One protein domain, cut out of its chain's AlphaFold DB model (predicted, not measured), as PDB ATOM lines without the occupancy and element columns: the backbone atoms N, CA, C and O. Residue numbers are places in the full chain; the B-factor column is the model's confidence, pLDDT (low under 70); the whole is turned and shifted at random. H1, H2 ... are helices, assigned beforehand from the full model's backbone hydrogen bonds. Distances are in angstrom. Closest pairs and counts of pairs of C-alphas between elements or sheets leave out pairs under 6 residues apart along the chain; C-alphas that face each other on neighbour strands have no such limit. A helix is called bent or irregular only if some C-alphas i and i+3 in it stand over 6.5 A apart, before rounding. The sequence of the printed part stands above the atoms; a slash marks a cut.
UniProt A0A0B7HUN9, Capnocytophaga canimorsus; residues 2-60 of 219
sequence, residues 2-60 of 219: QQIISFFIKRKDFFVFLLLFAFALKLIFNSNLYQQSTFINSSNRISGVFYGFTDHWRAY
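AT A GLANCE: This is residues 2 to 60 of the 219 residues of a protein of Capnocytophaga canimorsus (UniProt A0A0B7HUN9). Picture a wide, open V lying nearly in one plane: two long helices, H2 and H3, are its arms, joined through the short turn of residues 32 to 34, and a short helix, H1, is set at a steep angle at the far end of the H2 arm. There is no packed core, and the space between the arms is empty. The printed part has 59 residues with three named helices, in the order H1, H2, H3, and no named strand; the class is all helix. The whole is extended, with a radius of gyration of the C-alphas of 20.3 A, and flat, its C-alphas spanning 56 by 36 by 10 A.

IN THESE COORDINATES: Start at C-alpha 2, at (-16.434, 22.070, -51.684), where H1 begins; it covers residues 2 to 10 and measures 12.1 A from first to last C-alpha. After Arg 11, find C-alpha 12 at (-13.910, 8.385, -45.300); from there H2 runs through residues 12 to 31, for 28.5 A. Pass residues 32 to 34 and come to H3, residues 35 to 60, the longest helix with 26 residues, 36.6 A from first to last C-alpha. It ends at C-alpha 60, at (-18.189, 20.047, 4.630).

HOW THE PARTS SIT: Look first at H1 and H2, which are close but not clearly touching: their closest C-alphas, those of Phe 8 and Phe 15, are 7.8 A apart. Their lines stand at a steep tilt of 61 degrees, and they run the same way. Go on to H3 and you find it apart from H2, although the two follow each other in the chain. H1 and H3 are apart as well. Along the backbone, every O i to N i+4 pair is within hydrogen-bond range in H1 and H2; in H3, 21 of 22 such pairs are. No helix is bent or irregular.

THE WHOLE: Compare the two C-alphas farthest apart, those of Gln 2 and Ala 59: they are 56.6 A from each other. Residues 2 to 60 stand free, with no C-alpha 8 or more residues away along the chain within 10 A. The printed part has no cut, and both links, H1 to H2 and H2 to H3, are tight. Read the B-factor column for the model's confidence: the mean pLDDT of the printed part is 72.7, and 23 residues are under 70, namely residue 2 and residues 29 to 50. The mean is 84 for H2 and 65 for H3.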
ATOM      1  N   GLN A   2     -17.217  23.216 -51.172       65.69
ATOM      2  CA  GLN A   2     -16.434  22.070 -51.684       65.69
ATOM      3  C   GLN A   2     -15.326  21.556 -50.741       65.69
ATOM      4  O   GLN A   2     -15.036  20.364 -50.737       65.69
ATOM      5  N   GLN A   3     -14.751  22.419 -49.896       70.94
ATOM      6  CA  GLN A   3     -13.710  22.030 -48.929       70.94
ATOM      7  C   GLN A   3     -14.234  21.183 -47.755       70.94
ATOM      8  O   GLN A   3     -13.501  20.371 -47.201       70.94
ATOM      9  N   ILE A   4     -15.510  21.340 -47.387       74.00
ATOM     10  CA  ILE A   4     -16.139  20.540 -46.324       74.00
ATOM     11  C   ILE A   4     -16.401  19.130 -46.855       74.00
ATOM     12  O   ILE A   4     -16.062  18.144 -46.211       74.00
ATOM     13  N   ILE A   5     -16.926  19.025 -48.077       76.44
ATOM     14  CA  ILE A   5     -17.200  17.737 -48.725       76.44
ATOM     15  C   ILE A   5     -15.891  16.972 -48.985       76.44
ATOM     16  O   ILE A   5     -15.814  15.775 -48.710       76.44
ATOM     17  N   SER A   6     -14.826  17.653 -49.423       74.25
ATOM     18  CA  SER A   6     -13.521  17.010 -49.622       74.25
ATOM     19  C   SER A   6     -12.864  16.559 -48.312       74.25
ATOM     20  O   SER A   6     -12.158  15.551 -48.312       74.25
ATOM     21  N   PHE A   7     -13.138  17.224 -47.183       78.44
ATOM     22  CA  PHE A   7     -12.700  16.780 -45.854       78.44
ATOM     23  C   PHE A   7     -13.336  15.441 -45.450       78.44
ATOM     24  O   PHE A   7     -12.623  14.537 -45.005       78.44
ATOM     25  N   PHE A   8     -14.649  15.281 -45.659       76.12
ATOM     26  CA  PHE A   8     -15.348  14.021 -45.381       76.12
ATOM     27  C   PHE A   8     -14.872  12.883 -46.292       76.12
ATOM     28  O   PHE A   8     -14.639  11.775 -45.814       76.12
ATOM     29  N   ILE A   9     -14.641  13.158 -47.579       78.06
ATOM     30  CA  ILE A   9     -14.160  12.149 -48.538       78.06
ATOM     31  C   ILE A   9     -12.711  11.736 -48.232       78.06
ATOM     32  O   ILE A   9     -12.390  10.548 -48.251       78.06
ATOM     33  N   LYS A  10     -11.834  12.687 -47.883       83.44
ATOM     34  CA  LYS A  10     -10.422  12.416 -47.560       83.44
ATOM     35  C   LYS A  10     -10.245  11.618 -46.263       83.44
ATOM     36  O   LYS A  10      -9.234  10.945 -46.102       83.44
ATOM     37  N   ARG A  11     -11.221  11.674 -45.347       86.94
ATOM     38  CA  ARG A  11     -11.240  10.913 -44.083       86.94
ATOM     39  C   ARG A  11     -12.335   9.840 -44.043       86.94
ATOM     40  O   ARG A  11     -12.739   9.431 -42.957       86.94
ATOM     41  N   LYS A  12     -12.807   9.360 -45.203       86.88
ATOM     42  CA  LYS A  12     -13.910   8.385 -45.300       86.88
ATOM     43  C   LYS A  12     -13.699   7.148 -44.422       86.88
ATOM     44  O   LYS A  12     -14.630   6.715 -43.755       86.88
ATOM     45  N   ASP A  13     -12.469   6.639 -44.350       89.19
ATOM     46  CA  ASP A  13     -12.155   5.419 -43.602       89.19
ATOM     47  C   ASP A  13     -12.307   5.633 -42.086       89.19
ATOM     48  O   ASP A  13     -12.785   4.750 -41.383       89.19
ATOM     49  N   PHE A  14     -12.010   6.841 -41.588       88.19
ATOM     50  CA  PHE A  14     -12.243   7.221 -40.190       88.19
ATOM     51  C   PHE A  14     -13.739   7.283 -39.857       88.19
ATOM     52  O   PHE A  14     -14.152   6.816 -38.799       88.19
ATOM     53  N   PHE A  15     -14.565   7.822 -40.758       87.62
ATOM     54  CA  PHE A  15     -16.015   7.888 -40.546       87.62
ATOM     55  C   PHE A  15     -16.686   6.516 -40.660       87.62
ATOM     56  O   PHE A  15     -17.578   6.212 -39.870       87.62
ATOM     57  N   VAL A  16     -16.232   5.668 -41.587       90.06
ATOM     58  CA  VAL A  16     -16.684   4.272 -41.690       90.06
ATOM     59  C   VAL A  16     -16.294   3.495 -40.432       90.06
ATOM     60  O   VAL A  16     -17.140   2.814 -39.858       90.06
ATOM     61  N   PHE A  17     -15.060   3.656 -39.948       93.69
ATOM     62  CA  PHE A  17     -14.628   3.093 -38.671       93.69
ATOM     63  C   PHE A  17     -15.503   3.579 -37.509       93.69
ATOM     64  O   PHE A  17     -15.983   2.756 -36.738       93.69
ATOM     65  N   LEU A  18     -15.765   4.887 -37.401       92.62
ATOM     66  CA  LEU A  18     -16.585   5.459 -36.329       92.62
ATOM     67  C   LEU A  18     -18.016   4.899 -36.339       92.62
ATOM     68  O   LEU A  18     -18.565   4.588 -35.283       92.62
ATOM     69  N   LEU A  19     -18.606   4.735 -37.525       92.88
ATOM     70  CA  LEU A  19     -19.942   4.166 -37.692       92.88
ATOM     71  C   LEU A  19     -19.962   2.689 -37.289       92.88
ATOM     72  O   LEU A  19     -20.804   2.285 -36.485       92.88
ATOM     73  N   LEU A  20     -19.017   1.892 -37.793       92.69
ATOM     74  CA  LEU A  20     -18.900   0.474 -37.444       92.69
ATOM     75  C   LEU A  20     -18.590   0.278 -35.953       92.69
ATOM     76  O   LEU A  20     -19.136  -0.632 -35.334       92.69
ATOM     77  N   PHE A  21     -17.789   1.157 -35.353       92.38
ATOM     78  CA  PHE A  21     -17.490   1.163 -33.923       92.38
ATOM     79  C   PHE A  21     -18.730   1.487 -33.080       92.38
ATOM     80  O   PHE A  21     -19.029   0.771 -32.127       92.38
ATOM     81  N   ALA A  22     -19.512   2.500 -33.465       89.19
ATOM     82  CA  ALA A  22     -20.780   2.817 -32.809       89.19
ATOM     83  C   ALA A  22     -21.803   1.674 -32.945       89.19
ATOM     84  O   ALA A  22     -22.534   1.373 -32.000       89.19
ATOM     85  N   PHE A  23     -21.831   0.997 -34.096       89.00
ATOM     86  CA  PHE A  23     -22.687  -0.165 -34.327       89.00
ATOM     87  C   PHE A  23     -22.260  -1.373 -33.483       89.00
ATOM     88  O   PHE A  23     -23.104  -2.017 -32.861       89.00
ATOM     89  N   ALA A  24     -20.955  -1.634 -33.381       86.62
ATOM     90  CA  ALA A  24     -20.406  -2.668 -32.510       86.62
ATOM     91  C   ALA A  24     -20.711  -2.385 -31.030       86.62
ATOM     92  O   ALA A  24     -21.181  -3.275 -30.325       86.62
ATOM     93  N   LEU A  25     -20.543  -1.137 -30.571       79.88
ATOM     94  CA  LEU A  25     -20.931  -0.719 -29.219       79.88
ATOM     95  C   LEU A  25     -22.425  -0.946 -28.970       79.88
ATOM     96  O   LEU A  25     -22.798  -1.518 -27.948       79.88
ATOM     97  N   LYS A  26     -23.287  -0.572 -29.924       80.75
ATOM     98  CA  LYS A  26     -24.734  -0.808 -29.832       80.75
ATOM     99  C   LYS A  26     -25.065  -2.301 -29.707       80.75
ATOM    100  O   LYS A  26     -25.917  -2.660 -28.901       80.75
ATOM    101  N   LEU A  27     -24.390  -3.166 -30.466       78.25
ATOM    102  CA  LEU A  27     -24.565  -4.620 -30.377       78.25
ATOM    103  C   LEU A  27     -24.075  -5.190 -29.036       78.25
ATOM    104  O   LEU A  27     -24.740  -6.057 -28.470       78.25
ATOM    105  N   ILE A  28     -22.965  -4.679 -28.496       71.81
ATOM    106  CA  ILE A  28     -22.433  -5.072 -27.181       71.81
ATOM    107  C   ILE A  28     -23.420  -4.713 -26.063       71.81
ATOM    108  O   ILE A  28     -23.713  -5.553 -25.215       71.81
ATOM    109  N   PHE A  29     -23.988  -3.503 -26.087       68.44
ATOM    110  CA  PHE A  29     -24.966  -3.078 -25.079       68.44
ATOM    111  C   PHE A  29     -26.299  -3.832 -25.169       68.44
ATOM    112  O   PHE A  29     -26.958  -4.015 -24.149       68.44
ATOM    113  N   ASN A  30     -26.698  -4.286 -26.362       66.31
ATOM    114  CA  ASN A  30     -27.996  -4.930 -26.574       66.31
ATOM    115  C   ASN A  30     -27.982  -6.460 -26.362       66.31
ATOM    116  O   ASN A  30     -29.045  -7.059 -26.238       66.31
ATOM    117  N   SER A  31     -26.809  -7.111 -26.344       59.41
ATOM    118  CA  SER A  31     -26.698  -8.584 -26.374       59.41
ATOM    119  C   SER A  31     -26.426  -9.266 -25.027       59.41
ATOM    120  O   SER A  31     -26.483 -10.492 -24.967       59.41
ATOM    121  N   ASN A  32     -26.157  -8.532 -23.936       55.28
ATOM    122  CA  ASN A  32     -25.596  -9.138 -22.720       55.28
ATOM    123  C   ASN A  32     -26.481  -9.010 -21.460       55.28
ATOM    124  O   ASN A  32     -26.205  -8.227 -20.550       55.28
ATOM    125  N   LEU A  33     -27.522  -9.849 -21.372       52.25
ATOM    126  CA  LEU A  33     -28.354 -10.025 -20.165       52.25
ATOM    127  C   LEU A  33     -27.580 -10.623 -18.968       52.25
ATOM    128  O   LEU A  33     -28.026 -10.506 -17.830       52.25
ATOM    129  N   TYR A  34     -26.399 -11.218 -19.184       52.91
ATOM    130  CA  TYR A  34     -25.582 -11.795 -18.106       52.91
ATOM    131  C   TYR A  34     -24.722 -10.742 -17.385       52.91
ATOM    132  O   TYR A  34     -24.538 -10.806 -16.171       52.91
ATOM    133  N   GLN A  35     -24.258  -9.711 -18.098       49.44
ATOM    134  CA  GLN A  35     -23.480  -8.618 -17.505       49.44
ATOM    135  C   GLN A  35     -24.333  -7.576 -16.775       49.44
ATOM    136  O   GLN A  35     -23.791  -6.866 -15.931       49.44
ATOM    137  N   GLN A  36     -25.651  -7.515 -17.006       49.47
ATOM    138  CA  GLN A  36     -26.549  -6.626 -16.256       49.47
ATOM    139  C   GLN A  36     -26.571  -6.933 -14.747       49.47
ATOM    140  O   GLN A  36     -26.591  -5.994 -13.961       49.47
ATOM    141  N   SER A  37     -26.467  -8.189 -14.295       46.06
ATOM    142  CA  SER A  37     -26.468  -8.507 -12.849       46.06
ATOM    143  C   SER A  37     -25.156  -8.117 -12.145       46.06
ATOM    144  O   SER A  37     -25.164  -7.641 -11.006       46.06
ATOM    145  N   THR A  38     -24.018  -8.224 -12.840       50.06
ATOM    146  CA  THR A  38     -22.721  -7.724 -12.359       50.06
ATOM    147  C   THR A  38     -22.614  -6.204 -12.480       50.06
ATOM    148  O   THR A  38     -22.030  -5.571 -11.601       50.06
ATOM    149  N   PHE A  39     -23.219  -5.602 -13.510       50.94
ATOM    150  CA  PHE A  39     -23.220  -4.159 -13.769       50.94
ATOM    151  C   PHE A  39     -24.193  -3.402 -12.863       50.94
ATOM    152  O   PHE A  39     -23.882  -2.292 -12.463       50.94
ATOM    153  N   ILE A  40     -25.322  -3.988 -12.458       50.25
ATOM    154  CA  ILE A  40     -26.250  -3.383 -11.488       50.25
ATOM    155  C   ILE A  40     -25.609  -3.343 -10.090       50.25
ATOM    156  O   ILE A  40     -25.666  -2.315  -9.417       50.25
ATOM    157  N   ASN A  41     -24.875  -4.389  -9.685       49.12
ATOM    158  CA  ASN A  41     -24.122  -4.385  -8.423       49.12
ATOM    159  C   ASN A  41     -22.890  -3.456  -8.441       49.12
ATOM    160  O   ASN A  41     -22.571  -2.828  -7.431       49.12
ATOM    161  N   SER A  42     -22.203  -3.320  -9.580       50.00
ATOM    162  CA  SER A  42     -21.050  -2.410  -9.711       50.00
ATOM    163  C   SER A  42     -21.432  -0.960 -10.042       50.00
ATOM    164  O   SER A  42     -20.730  -0.050  -9.606       50.00
ATOM    165  N   SER A  43     -22.583  -0.715 -10.675       52.91
ATOM    166  CA  SER A  43     -23.180   0.622 -10.815       52.91
ATOM    167  C   SER A  43     -23.616   1.158  -9.458       52.91
ATOM    168  O   SER A  43     -23.284   2.288  -9.136       52.91
ATOM    169  N   ASN A  44     -24.212   0.331  -8.592       54.06
ATOM    170  CA  ASN A  44     -24.489   0.729  -7.206       54.06
ATOM    171  C   ASN A  44     -23.210   1.101  -6.433       54.06
ATOM    172  O   ASN A  44     -23.228   2.019  -5.617       54.06
ATOM    173  N   ARG A  45     -22.075   0.446  -6.719       55.53
ATOM    174  CA  ARG A  45     -20.778   0.757  -6.097       55.53
ATOM    175  C   ARG A  45     -20.161   2.053  -6.633       55.53
ATOM    176  O   ARG A  45     -19.698   2.863  -5.839       55.53
ATOM    177  N   ILE A  46     -20.156   2.270  -7.948       59.56
ATOM    178  CA  ILE A  46     -19.582   3.479  -8.572       59.56
ATOM    179  C   ILE A  46     -20.471   4.697  -8.305       59.56
ATOM    180  O   ILE A  46     -19.969   5.743  -7.891       59.56
ATOM    181  N   SER A  47     -21.788   4.555  -8.455       63.44
ATOM    182  CA  SER A  47     -22.754   5.579  -8.063       63.44
ATOM    183  C   SER A  47     -22.688   5.842  -6.560       63.44
ATOM    184  O   SER A  47     -22.678   6.999  -6.170       63.44
ATOM    185  N   GLY A  48     -22.538   4.818  -5.712       63.12
ATOM    186  CA  GLY A  48     -22.343   4.980  -4.268       63.12
ATOM    187  C   GLY A  48     -21.074   5.759  -3.898       63.12
ATOM    188  O   GLY A  48     -21.126   6.625  -3.028       63.12
ATOM    189  N   VAL A  49     -19.956   5.528  -4.596       65.56
ATOM    190  CA  VAL A  49     -18.715   6.310  -4.424       65.56
ATOM    191  C   VAL A  49     -18.906   7.759  -4.878       65.56
ATOM    192  O   VAL A  49     -18.467   8.677  -4.187       65.56
ATOM    193  N   PHE A  50     -19.592   7.987  -6.000       69.19
ATOM    194  CA  PHE A  50     -19.886   9.338  -6.479       69.19
ATOM    195  C   PHE A  50     -20.834  10.086  -5.530       69.19
ATOM    196  O   PHE A  50     -20.546  11.215  -5.139       69.19
ATOM    197  N   TYR A  51     -21.917   9.440  -5.087       71.12
ATOM    198  CA  TYR A  51     -22.841   9.997  -4.102       71.12
ATOM    199  C   TYR A  51     -22.129  10.302  -2.784       71.12
ATOM    200  O   TYR A  51     -22.266  11.417  -2.291       71.12
ATOM    201  N   GLY A  52     -21.299   9.387  -2.274       70.69
ATOM    202  CA  GLY A  52     -20.509   9.600  -1.059       70.69
ATOM    203  C   GLY A  52     -19.505  10.749  -1.181       70.69
ATOM    204  O   GLY A  52     -19.357  11.535  -0.249       70.69
ATOM    205  N   PHE A  53     -18.865  10.920  -2.342       73.25
ATOM    206  CA  PHE A  53     -18.001  12.077  -2.592       73.25
ATOM    207  C   PHE A  53     -18.810  13.379  -2.587       73.25
ATOM    208  O   PHE A  53     -18.451  14.322  -1.886       73.25
ATOM    209  N   THR A  54     -19.937  13.435  -3.308       76.19
ATOM    210  CA  THR A  54     -20.792  14.637  -3.321       76.19
ATOM    211  C   THR A  54     -21.376  14.958  -1.947       76.19
ATOM    212  O   THR A  54     -21.480  16.131  -1.594       76.19
ATOM    213  N   ASP A  55     -21.722  13.934  -1.169       84.81
ATOM    214  CA  ASP A  55     -22.233  14.063   0.191       84.81
ATOM    215  C   ASP A  55     -21.161  14.617   1.130       84.81
ATOM    216  O   ASP A  55     -21.418  15.589   1.830       84.81
ATOM    217  N   HIS A  56     -19.924  14.115   1.055       83.94
ATOM    218  CA  HIS A  56     -18.807  14.626   1.850       83.94
ATOM    219  C   HIS A  56     -18.549  16.121   1.613       83.94
ATOM    220  O   HIS A  56     -18.396  16.887   2.566       83.94
ATOM    221  N   TRP A  57     -18.546  16.560   0.350       86.19
ATOM    222  CA  TRP A  57     -18.376  17.978   0.026       86.19
ATOM    223  C   TRP A  57     -19.556  18.819   0.509       86.19
ATOM    224  O   TRP A  57     -19.341  19.864   1.121       86.19
ATOM    225  N   ARG A  58     -20.797  18.361   0.299       86.44
ATOM    226  CA  ARG A  58     -21.991  19.044   0.828       86.44
ATOM    227  C   ARG A  58     -21.946  19.150   2.352       86.44
ATOM    228  O   ARG A  58     -22.162  20.232   2.883       86.44
ATOM    229  N   ALA A  59     -21.606  18.069   3.048       87.19
ATOM    230  CA  ALA A  59     -21.469  18.041   4.499       87.19
ATOM    231  C   ALA A  59     -20.395  19.023   4.987       87.19
ATOM    232  O   ALA A  59     -20.626  19.760   5.943       87.19
ATOM    233  N   TYR A  60     -19.250  19.096   4.302       91.38
ATOM    234  CA  TYR A  60     -18.189  20.047   4.630       91.38
ATOM    235  C   TYR A  60     -18.649  21.505   4.493       91.38
ATOM    236  O   TYR A  60     -18.438  22.304   5.406       91.38
TER     237      TYR A  60